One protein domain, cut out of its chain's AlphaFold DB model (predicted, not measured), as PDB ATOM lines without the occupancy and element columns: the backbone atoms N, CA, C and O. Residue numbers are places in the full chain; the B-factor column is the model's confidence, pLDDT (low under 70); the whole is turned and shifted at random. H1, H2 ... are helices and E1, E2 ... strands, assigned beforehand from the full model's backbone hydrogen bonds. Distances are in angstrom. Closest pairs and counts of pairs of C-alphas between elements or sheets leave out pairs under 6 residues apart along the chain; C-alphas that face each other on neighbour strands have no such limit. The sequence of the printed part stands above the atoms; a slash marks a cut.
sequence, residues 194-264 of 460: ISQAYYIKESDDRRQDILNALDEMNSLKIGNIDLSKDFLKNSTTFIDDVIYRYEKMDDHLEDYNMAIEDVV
ATOM      1  N   ILE A 194      92.579 159.695 170.791       64.94
ATOM      2  CA  ILE A 194      93.904 159.529 171.398       64.94
ATOM      3  C   ILE A 194      94.780 158.649 170.502       64.94
ATOM      4  O   ILE A 194      95.876 159.050 170.122       64.94
ATOM      5  N   SER A 195      94.275 157.477 170.106       55.78
ATOM      6  CA  SER A 195      94.972 156.552 169.209       55.78
ATOM      7  C   SER A 195      95.267 157.191 167.856       55.78
ATOM      8  O   SER A 195      96.365 157.027 167.337       55.78
ATOM      9  N   GLN A 196      94.321 157.946 167.290       61.59
ATOM     10  CA  GLN A 196      94.518 158.651 166.026       61.59
ATOM     11  C   GLN A 196      95.580 159.746 166.162       61.59
ATOM     12  O   GLN A 196      96.431 159.881 165.289       61.59
ATOM     13  N   ALA A 197      95.560 160.514 167.255       60.16
ATOM     14  CA  ALA A 197      96.563 161.541 167.515       60.16
ATOM     15  C   ALA A 197      97.966 160.942 167.695       60.16
ATOM     16  O   ALA A 197      98.933 161.506 167.188       60.16
ATOM     17  N   TYR A 198      98.078 159.793 168.370       59.62
ATOM     18  CA  TYR A 198      99.352 159.090 168.510       59.62
ATOM     19  C   TYR A 198      99.829 158.461 167.211       59.62
ATOM     20  O   TYR A 198     101.002 158.602 166.901       59.62
ATOM     21  N   TYR A 199      98.941 157.844 166.432       56.22
ATOM     22  CA  TYR A 199      99.293 157.292 165.126       56.22
ATOM     23  C   TYR A 199      99.824 158.379 164.185       56.22
ATOM     24  O   TYR A 199     100.837 158.183 163.523       56.22
ATOM     25  N   ILE A 200      99.176 159.551 164.169       59.78
ATOM     26  CA  ILE A 200      99.651 160.707 163.398       59.78
ATOM     27  C   ILE A 200     101.029 161.143 163.900       59.78
ATOM     28  O   ILE A 200     101.941 161.285 163.095       59.78
ATOM     29  N   LYS A 201     101.204 161.292 165.220       62.53
ATOM     30  CA  LYS A 201     102.489 161.701 165.796       62.53
ATOM     31  C   LYS A 201     103.609 160.703 165.479       62.53
ATOM     32  O   LYS A 201     104.670 161.115 165.044       62.53
ATOM     33  N   GLU A 202     103.374 159.409 165.670       63.47
ATOM     34  CA  GLU A 202     104.360 158.362 165.391       63.47
ATOM     35  C   GLU A 202     104.713 158.321 163.899       63.47
ATOM     36  O   GLU A 202     105.883 158.229 163.549       63.47
ATOM     37  N   SER A 203     103.726 158.455 163.011       63.88
ATOM     38  CA  SER A 203     103.973 158.560 161.571       63.88
ATOM     39  C   SER A 203     104.808 159.795 161.209       63.88
ATOM     40  O   SER A 203     105.673 159.700 160.338       63.88
ATOM     41  N   ASP A 204     104.550 160.939 161.846       69.06
ATOM     42  CA  ASP A 204     105.296 162.181 161.621       69.06
ATOM     43  C   ASP A 204     106.735 162.081 162.154       69.06
ATOM     44  O   ASP A 204     107.671 162.470 161.453       69.06
ATOM     45  N   ASP A 205     106.921 161.507 163.347       71.75
ATOM     46  CA  ASP A 205     108.231 161.293 163.971       71.75
ATOM     47  C   ASP A 205     109.085 160.344 163.097       71.75
ATOM     48  O   ASP A 205     110.186 160.704 162.684       71.75
ATOM     49  N   ARG A 206     108.538 159.193 162.670       75.62
ATOM     50  CA  ARG A 206     109.236 158.251 161.768       75.62
ATOM     51  C   ARG A 206     109.588 158.875 160.422       75.62
ATOM     52  O   ARG A 206     110.668 158.641 159.879       75.62
ATOM     53  N   ARG A 207     108.677 159.678 159.862       80.12
ATOM     54  CA  ARG A 207     108.957 160.440 158.642       80.12
ATOM     55  C   ARG A 207     110.153 161.359 158.873       80.12
ATOM     56  O   ARG A 207     111.041 161.397 158.027       80.12
ATOM     57  N   GLN A 208     110.185 162.085 159.986       78.75
ATOM     58  CA  GLN A 208     111.275 162.998 160.306       78.75
ATOM     59  C   GLN A 208     112.615 162.268 160.485       78.75
ATOM     60  O   GLN A 208     113.626 162.748 159.974       78.75
ATOM     61  N   ASP A 209     112.620 161.090 161.105       78.62
ATOM     62  CA  ASP A 209     113.823 160.264 161.257       78.62
ATOM     63  C   ASP A 209     114.395 159.815 159.908       78.62
ATOM     64  O   ASP A 209     115.597 159.930 159.669       78.62
ATOM     65  N   ILE A 210     113.536 159.383 158.979       82.50
ATOM     66  CA  ILE A 210     113.946 159.025 157.611       82.50
ATOM     67  C   ILE A 210     114.544 160.239 156.890       82.50
ATOM     68  O   ILE A 210     115.552 160.113 156.190       82.50
ATOM     69  N   LEU A 211     113.955 161.428 157.061       85.88
ATOM     70  CA  LEU A 211     114.491 162.660 156.474       85.88
ATOM     71  C   LEU A 211     115.883 162.993 157.028       85.88
ATOM     72  O   LEU A 211     116.761 163.369 156.248       85.88
ATOM     73  N   ASN A 212     116.085 162.824 158.338       82.75
ATOM     74  CA  ASN A 212     117.372 163.036 158.999       82.75
ATOM     75  C   ASN A 212     118.417 162.010 158.520       82.75
ATOM     76  O   ASN A 212     119.529 162.391 158.159       82.75
ATOM     77  N   ALA A 213     118.050 160.727 158.420       82.94
ATOM     78  CA  ALA A 213     118.924 159.669 157.908       82.94
ATOM     79  C   ALA A 213     119.380 159.956 156.464       82.94
ATOM     80  O   ALA A 213     120.572 159.924 156.150       82.94
ATOM     81  N   LEU A 214     118.452 160.361 155.588       86.12
ATOM     82  CA  LEU A 214     118.776 160.772 154.217       86.12
ATOM     83  C   LEU A 214     119.765 161.951 154.168       86.12
ATOM     84  O   LEU A 214     120.592 162.027 153.253       86.12
ATOM     85  N   ASP A 215     119.713 162.876 155.131       85.12
ATOM     86  CA  ASP A 215     120.666 163.987 155.218       85.12
ATOM     87  C   ASP A 215     122.090 163.535 155.531       85.12
ATOM     88  O   ASP A 215     123.039 164.075 154.953       85.12
ATOM     89  N   GLU A 216     122.248 162.504 156.351       84.31
ATOM     90  CA  GLU A 216     123.549 161.975 156.764       84.31
ATOM     91  C   GLU A 216     124.167 161.012 155.738       84.31
ATOM     92  O   GLU A 216     125.390 160.883 155.657       84.31
ATOM     93  N   MET A 217     123.339 160.379 154.904       81.25
ATOM     94  CA  MET A 217     123.783 159.397 153.913       81.25
ATOM     95  C   MET A 217     124.672 159.967 152.800       81.25
ATOM     96  O   MET A 217     124.591 161.133 152.417       81.25
ATOM     97  N   ASN A 218     125.511 159.120 152.206       80.62
ATOM     98  CA  ASN A 218     126.225 159.457 150.969       80.62
ATOM     99  C   ASN A 218     125.299 159.314 149.739       80.62
ATOM    100  O   ASN A 218     124.090 159.148 149.870       80.62
ATOM    101  N   SER A 219     125.837 159.415 148.519       78.94
ATOM    102  CA  SER A 219     125.052 159.230 147.285       78.94
ATOM    103  C   SER A 219     124.363 157.858 147.239       78.94
ATOM    104  O   SER A 219     125.046 156.841 147.368       78.94
ATOM    105  N   LEU A 220     123.054 157.839 146.974       82.25
ATOM    106  CA  LEU A 220     122.239 156.629 146.810       82.25
ATOM    107  C   LEU A 220     122.003 156.340 145.323       82.25
ATOM    108  O   LEU A 220     121.913 157.270 144.517       82.25
ATOM    109  N   LYS A 221     121.889 155.059 144.947       83.06
ATOM    110  CA  LYS A 221     121.696 154.646 143.548       83.06
ATOM    111  C   LYS A 221     120.760 153.454 143.411       83.06
ATOM    112  O   LYS A 221     120.973 152.460 144.084       83.06
ATOM    113  N   ILE A 222     119.838 153.492 142.447       79.12
ATOM    114  CA  ILE A 222     119.132 152.290 141.964       79.12
ATOM    115  C   ILE A 222     119.784 151.860 140.651       79.12
ATOM    116  O   ILE A 222     119.720 152.575 139.644       79.12
ATOM    117  N   GLY A 223     120.464 150.712 140.656       79.19
ATOM    118  CA  GLY A 223     121.268 150.262 139.519       79.19
ATOM    119  C   GLY A 223     122.302 151.317 139.097       79.19
ATOM    120  O   GLY A 223     123.208 151.656 139.852       79.19
ATOM    121  N   ASN A 224     122.154 151.868 137.887       80.00
ATOM    122  CA  ASN A 224     123.029 152.919 137.339       80.00
ATOM    123  C   ASN A 224     122.399 154.327 137.397       80.00
ATOM    124  O   ASN A 224     122.707 155.172 136.548       80.00
ATOM    125  N   ILE A 225     121.435 154.566 138.287       80.62
ATOM    126  CA  ILE A 225     120.737 155.851 138.428       80.62
ATOM    127  C   ILE A 225     121.075 156.434 139.792       80.62
ATOM    128  O   ILE A 225     120.688 155.871 140.810       80.62
ATOM    129  N   ASP A 226     121.778 157.566 139.801       83.19
ATOM    130  CA  ASP A 226     121.984 158.368 141.004       83.19
ATOM    131  C   ASP A 226     120.673 159.033 141.434       83.19
ATOM    132  O   ASP A 226     120.002 159.690 140.632       83.19
ATOM    133  N   LEU A 227     120.322 158.853 142.704       83.06
ATOM    134  CA  LEU A 227     119.143 159.434 143.330       83.06
ATOM    135  C   LEU A 227     119.542 160.706 144.073       83.06
ATOM    136  O   LEU A 227     120.475 160.695 144.880       83.06
ATOM    137  N   SER A 228     118.830 161.808 143.829       84.19
ATOM    138  CA  SER A 228     119.017 163.013 144.633       84.19
ATOM    139  C   SER A 228     118.267 162.879 145.960       84.19
ATOM    140  O   SER A 228     117.149 162.362 146.020       84.19
ATOM    141  N   LYS A 229     118.881 163.360 147.045       84.44
ATOM    142  CA  LYS A 229     118.266 163.342 148.380       84.44
ATOM    143  C   LYS A 229     116.962 164.129 148.401       84.44
ATOM    144  O   LYS A 229     115.971 163.653 148.942       84.44
ATOM    145  N   ASP A 230     116.953 165.298 147.765       83.19
ATOM    146  CA  ASP A 230     115.766 166.150 147.691       83.19
ATOM    147  C   ASP A 230     114.609 165.448 146.974       83.19
ATOM    148  O   ASP A 230     113.464 165.571 147.402       83.19
ATOM    149  N   PHE A 231     114.888 164.650 145.939       84.62
ATOM    150  CA  PHE A 231     113.859 163.845 145.285       84.62
ATOM    151  C   PHE A 231     113.284 162.779 146.231       84.62
ATOM    152  O   PHE A 231     112.066 162.652 146.348       84.62
ATOM    153  N   LEU A 232     114.140 162.053 146.961       85.31
ATOM    154  CA  LEU A 232     113.704 161.006 147.896       85.31
ATOM    155  C   LEU A 232     112.906 161.562 149.081       85.31
ATOM    156  O   LEU A 232     111.862 161.014 149.422       85.31
ATOM    157  N   LYS A 233     113.334 162.691 149.652       86.06
ATOM    158  CA  LYS A 233     112.628 163.373 150.752       86.06
ATOM    159  C   LYS A 233     111.216 163.824 150.377       86.06
ATOM    160  O   LYS A 233     110.335 163.893 151.234       86.06
ATOM    161  N   ASN A 234     111.001 164.141 149.101       83.00
ATOM    162  CA  ASN A 234     109.699 164.542 148.575       83.00
ATOM    163  C   ASN A 234     108.865 163.359 148.050       83.00
ATOM    164  O   ASN A 234     107.709 163.550 147.674       83.00
ATOM    165  N   SER A 235     109.405 162.138 148.047       83.06
ATOM    166  CA  SER A 235     108.689 160.948 147.593       83.06
ATOM    167  C   SER A 235     107.992 160.250 148.760       83.06
ATOM    168  O   SER A 235     108.622 159.571 149.569       83.06
ATOM    169  N   THR A 236     106.665 160.381 148.837       80.81
ATOM    170  CA  THR A 236     105.851 159.634 149.810       80.81
ATOM    171  C   THR A 236     105.972 158.131 149.602       80.81
ATOM    172  O   THR A 236     106.185 157.419 150.568       80.81
ATOM    173  N   THR A 237     105.949 157.664 148.351       80.50
ATOM    174  CA  THR A 237     106.139 156.244 148.015       80.50
ATOM    175  C   THR A 237     107.449 155.692 148.566       80.50
ATOM    176  O   THR A 237     107.444 154.641 149.192       80.50
ATOM    177  N   PHE A 238     108.558 156.413 148.384       85.25
ATOM    178  CA  PHE A 238     109.846 155.979 148.915       85.25
ATOM    179  C   PHE A 238     109.847 155.928 150.448       85.25
ATOM    180  O   PHE A 238     110.290 154.941 151.022       85.25
ATOM    181  N   ILE A 239     109.332 156.971 151.108       82.94
ATOM    182  CA  ILE A 239     109.251 157.029 152.574       82.94
ATOM    183  C   ILE A 239     108.378 155.890 153.116       82.94
ATOM    184  O   ILE A 239     108.775 155.230 154.072       82.94
ATOM    185  N   ASP A 240     107.231 155.623 152.492       78.94
ATOM    186  CA  ASP A 240     106.320 154.552 152.900       78.94
ATOM    187  C   ASP A 240     106.968 153.170 152.734       78.94
ATOM    188  O   ASP A 240     106.847 152.325 153.621       78.94
ATOM    189  N   ASP A 241     107.711 152.948 151.646       79.38
ATOM    190  CA  ASP A 241     108.457 151.705 151.433       79.38
ATOM    191  C   ASP A 241     109.592 151.541 152.461       79.38
ATOM    192  O   ASP A 241     109.809 150.434 152.956       79.38
ATOM    193  N   VAL A 242     110.269 152.627 152.855       81.81
ATOM    194  CA  VAL A 242     111.275 152.612 153.935       81.81
ATOM    195  C   VAL A 242     110.635 152.290 155.281       81.81
ATOM    196  O   VAL A 242     111.153 151.432 155.991       81.81
ATOM    197  N   ILE A 243     109.499 152.909 155.622       75.50
ATOM    198  CA  ILE A 243     108.749 152.585 156.846       75.50
ATOM    199  C   ILE A 243     108.345 151.111 156.822       75.50
ATOM    200  O   ILE A 243     108.569 150.398 157.796       75.50
ATOM    201  N   TYR A 244     107.808 150.633 155.700       70.69
ATOM    202  CA  TYR A 244     107.409 149.239 155.547       70.69
ATOM    203  C   TYR A 244     108.592 148.283 155.738       70.69
ATOM    204  O   TYR A 244     108.457 147.280 156.436       70.69
ATOM    205  N   ARG A 245     109.763 148.572 155.155       72.81
ATOM    206  CA  ARG A 245     110.964 147.749 155.353       72.81
ATOM    207  C   ARG A 245     111.459 147.808 156.785       72.81
ATOM    208  O   ARG A 245     111.668 146.750 157.367       72.81
ATOM    209  N   TYR A 246     111.554 149.000 157.364       72.12
ATOM    210  CA  TYR A 246     111.933 149.199 158.758       72.12
ATOM    211  C   TYR A 246     111.035 148.389 159.708       72.12
ATOM    212  O   TYR A 246     111.531 147.656 160.553       72.12
ATOM    213  N   GLU A 247     109.714 148.399 159.507       67.12
ATOM    214  CA  GLU A 247     108.774 147.603 160.311       67.12
ATOM    215  C   GLU A 247     108.950 146.084 160.154       67.12
ATOM    216  O   GLU A 247     108.594 145.316 161.055       67.12
ATOM    217  N   LYS A 248     109.454 145.631 159.001       61.97
ATOM    218  CA  LYS A 248     109.684 144.214 158.683       61.97
ATOM    219  C   LYS A 248     111.092 143.735 159.022       61.97
ATOM    220  O   LYS A 248     111.308 142.524 158.992       61.97
ATOM    221  N   MET A 249     112.013 144.643 159.334       62.41
ATOM    222  CA  MET A 249     113.346 144.296 159.811       62.41
ATOM    223  C   MET A 249     113.262 143.644 161.196       62.41
ATOM    224  O   MET A 249     112.297 143.832 161.940       62.41
ATOM    225  N   ASP A 250     114.241 142.785 161.472       47.12
ATOM    226  CA  ASP A 250     114.421 142.130 162.764       47.12
ATOM    227  C   ASP A 250     114.816 143.186 163.812       47.12
ATOM    228  O   ASP A 250     115.651 144.052 163.530       47.12
ATOM    229  N   ASP A 251     114.245 143.108 165.017       50.47
ATOM    230  CA  ASP A 251     114.328 144.122 166.086       50.47
ATOM    231  C   ASP A 251     115.783 144.338 166.598       50.47
ATOM    232  O   ASP A 251     116.070 145.208 167.422       50.47
ATOM    233  N   HIS A 252     116.742 143.544 166.108       39.94
ATOM    234  CA  HIS A 252     118.173 143.644 166.399       39.94
ATOM    235  C   HIS A 252     118.992 144.469 165.386       39.94
ATOM    236  O   HIS A 252     120.202 144.621 165.574       39.94
ATOM    237  N   LEU A 253     118.361 145.027 164.344       43.84
ATOM    238  CA  LEU A 253     118.997 145.836 163.288       43.84
ATOM    239  C   LEU A 253     118.166 147.091 162.937       43.84
ATOM    240  O   LEU A 253     118.044 147.464 161.772       43.84
ATOM    241  N   GLU A 254     117.579 147.742 163.946       56.06
ATOM    242  CA  GLU A 254     116.792 148.977 163.795       56.06
ATOM    243  C   GLU A 254     117.681 150.187 163.437       56.06
ATOM    244  O   GLU A 254     118.055 150.984 164.297       56.06
ATOM    245  N   ASP A 255     118.009 150.351 162.156       72.88
ATOM    246  CA  ASP A 255     118.590 151.586 161.619       72.88
ATOM    247  C   ASP A 255     117.847 151.984 160.337       72.88
ATOM    248  O   ASP A 255     117.766 151.209 159.379       72.88
ATOM    249  N   TYR A 256     117.309 153.208 160.294       78.56
ATOM    250  CA  TYR A 256     116.690 153.747 159.081       78.56
ATOM    251  C   TYR A 256     117.667 153.785 157.910       78.56
ATOM    252  O   TYR A 256     117.232 153.634 156.771       78.56
ATOM    253  N   ASN A 257     118.973 153.901 158.165       81.25
ATOM    254  CA  ASN A 257     119.980 153.776 157.120       81.25
ATOM    255  C   ASN A 257     119.926 152.395 156.456       81.25
ATOM    256  O   ASN A 257     119.914 152.302 155.232       81.25
ATOM    257  N   MET A 258     119.810 151.326 157.247       77.50
ATOM    258  CA  MET A 258     119.695 149.967 156.719       77.50
ATOM    259  C   MET A 258     118.376 149.762 155.975       77.50
ATOM    260  O   MET A 258     118.367 149.135 154.921       77.50
ATOM    261  N   ALA A 259     117.268 150.312 156.482       79.38
ATOM    262  CA  ALA A 259     115.972 150.251 155.802       79.38
ATOM    263  C   ALA A 259     115.988 150.983 154.453       79.38
ATOM    264  O   ALA A 259     115.464 150.472 153.464       79.38
ATOM    265  N   ILE A 260     116.627 152.152 154.397       83.44
ATOM    266  CA  ILE A 260     116.836 152.911 153.163       83.44
ATOM    267  C   ILE A 260     117.697 152.113 152.177       83.44
ATOM    268  O   ILE A 260     117.327 152.000 151.008       83.44
ATOM    269  N   GLU A 261     118.810 151.533 152.635       82.31
ATOM    270  CA  GLU A 261     119.676 150.690 151.805       82.31
ATOM    271  C   GLU A 261     118.931 149.451 151.286       82.31
ATOM    272  O   GLU A 261     118.983 149.183 150.091       82.31
ATOM    273  N   ASP A 262     118.143 148.763 152.117       78.88
ATOM    274  CA  ASP A 262     117.362 147.584 151.709       78.88
ATOM    275  C   ASP A 262     116.322 147.907 150.628       78.88
ATOM    276  O   ASP A 262     116.161 147.136 149.677       78.88
ATOM    277  N   VAL A 263     115.627 149.046 150.740       81.50
ATOM    278  CA  VAL A 263     114.687 149.512 149.706       81.50
ATOM    279  C   VAL A 263     115.408 149.731 148.382       81.50
ATOM    280  O   VAL A 263     114.893 149.352 147.331       81.50
ATOM    281  N   VAL A 264     116.587 150.350 148.425       82.06
ATOM    282  CA  VAL A 264     117.369 150.688 147.235       82.06
ATOM    283  C   VAL A 264     118.007 149.444 146.607       82.06
ATOM    284  O   VAL A 264     117.930 149.278 145.390       82.06
TER     285      VAL A 264
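This is residues 194 to 264 of the 460 residues of the protein "Exonuclease domain-containing protein" of Ruminococcus sp. AM31-15AC (UniProt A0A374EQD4). A long helix, H1, sticks out with residues 194 to 202 as a free arm from a small helical body, and its later part is crossed there by H3 and H4, with the short helix H2 packed on it as well. H3 and H4 also cross each other, and a tiny hairpin of E1 and E2 lies at the end of the body away from the arm. The printed part has 71 residues, with four named helices and two named strands in the order H1, E1, E2, H2, H3, H4; the sheet, E1 - E2, is antiparallel and the class is mostly helix. The whole is compact, with a radius of gyration of the C-alphas of 12.6 A, but elongated, spanning 45 by 27 by 19 A.

H1, residues 194 to 216, begins with C-alpha 194 at (93.904, 159.529, 171.398) and is 33.2 A long from first to last C-alpha. E1, residues 220 to 222, measures 7.2 A, and E2, residues 225 to 227, measures 6.3 A. H2, residues 229 to 233, measures 6.1 A. H3, residues 236 to 248, begins with C-alpha 236 at (105.851, 159.634, 149.810) and measures 18.2 A. H4, residues 256 to 264, measures 12.3 A and ends with C-alpha 264 at (117.369, 150.688, 147.235).

H1 touches H3 with residues 206 to 210 alone, about perpendicular at 79 degrees; their closest C-alphas, of Arg 207 and Ile 239, are 7.0 A apart. With residues 209 to 214 alone H1 touches H4, about perpendicular at 76 degrees, closest at the C-alphas of Ala 213 and Asn 257, 6.0 A. With residues 211 to 215 alone it touches H2, closest at the C-alphas of Leu 211 and Lys 233, 6.1 A. E1 and E2 form a hairpin, antiparallel at 139 degrees; N 222 and O 225, at 3.0 A, and N 227 and O 220, at 2.9 A, are within hydrogen-bond range. The closest C-alphas of E1 and H4, those of Ile 222 and Val 264, are 5.8 A apart. H2 and H3 only just touch, with 3 pairs of C-alphas within 8 A, and only at the corner by their link, closest at Leu 232 and Phe 238, 6.4 A. H3 touches H4 with residues 241 to 246 alone, at a steep tilt of 67 degrees, only just short of about perpendicular, opposite ways; the C-alphas of Tyr 246 and Ala 259 are closest, 5.1 A. H2 and H4 are apart. In H1, H2, H3 and H4 every O i to N i+4 pair is within hydrogen-bond range.

The two C-alphas farthest apart, those of Ile 194 and Asn 224, are 45.3 A apart. Without residues 194 to 202, which stand free, the body spans 31 by 23 by 20 A. The printed part has no cut, and no link is long. The mean pLDDT of the printed part is 74.7; residues 194 to 204 and 247 to 254 are under 70.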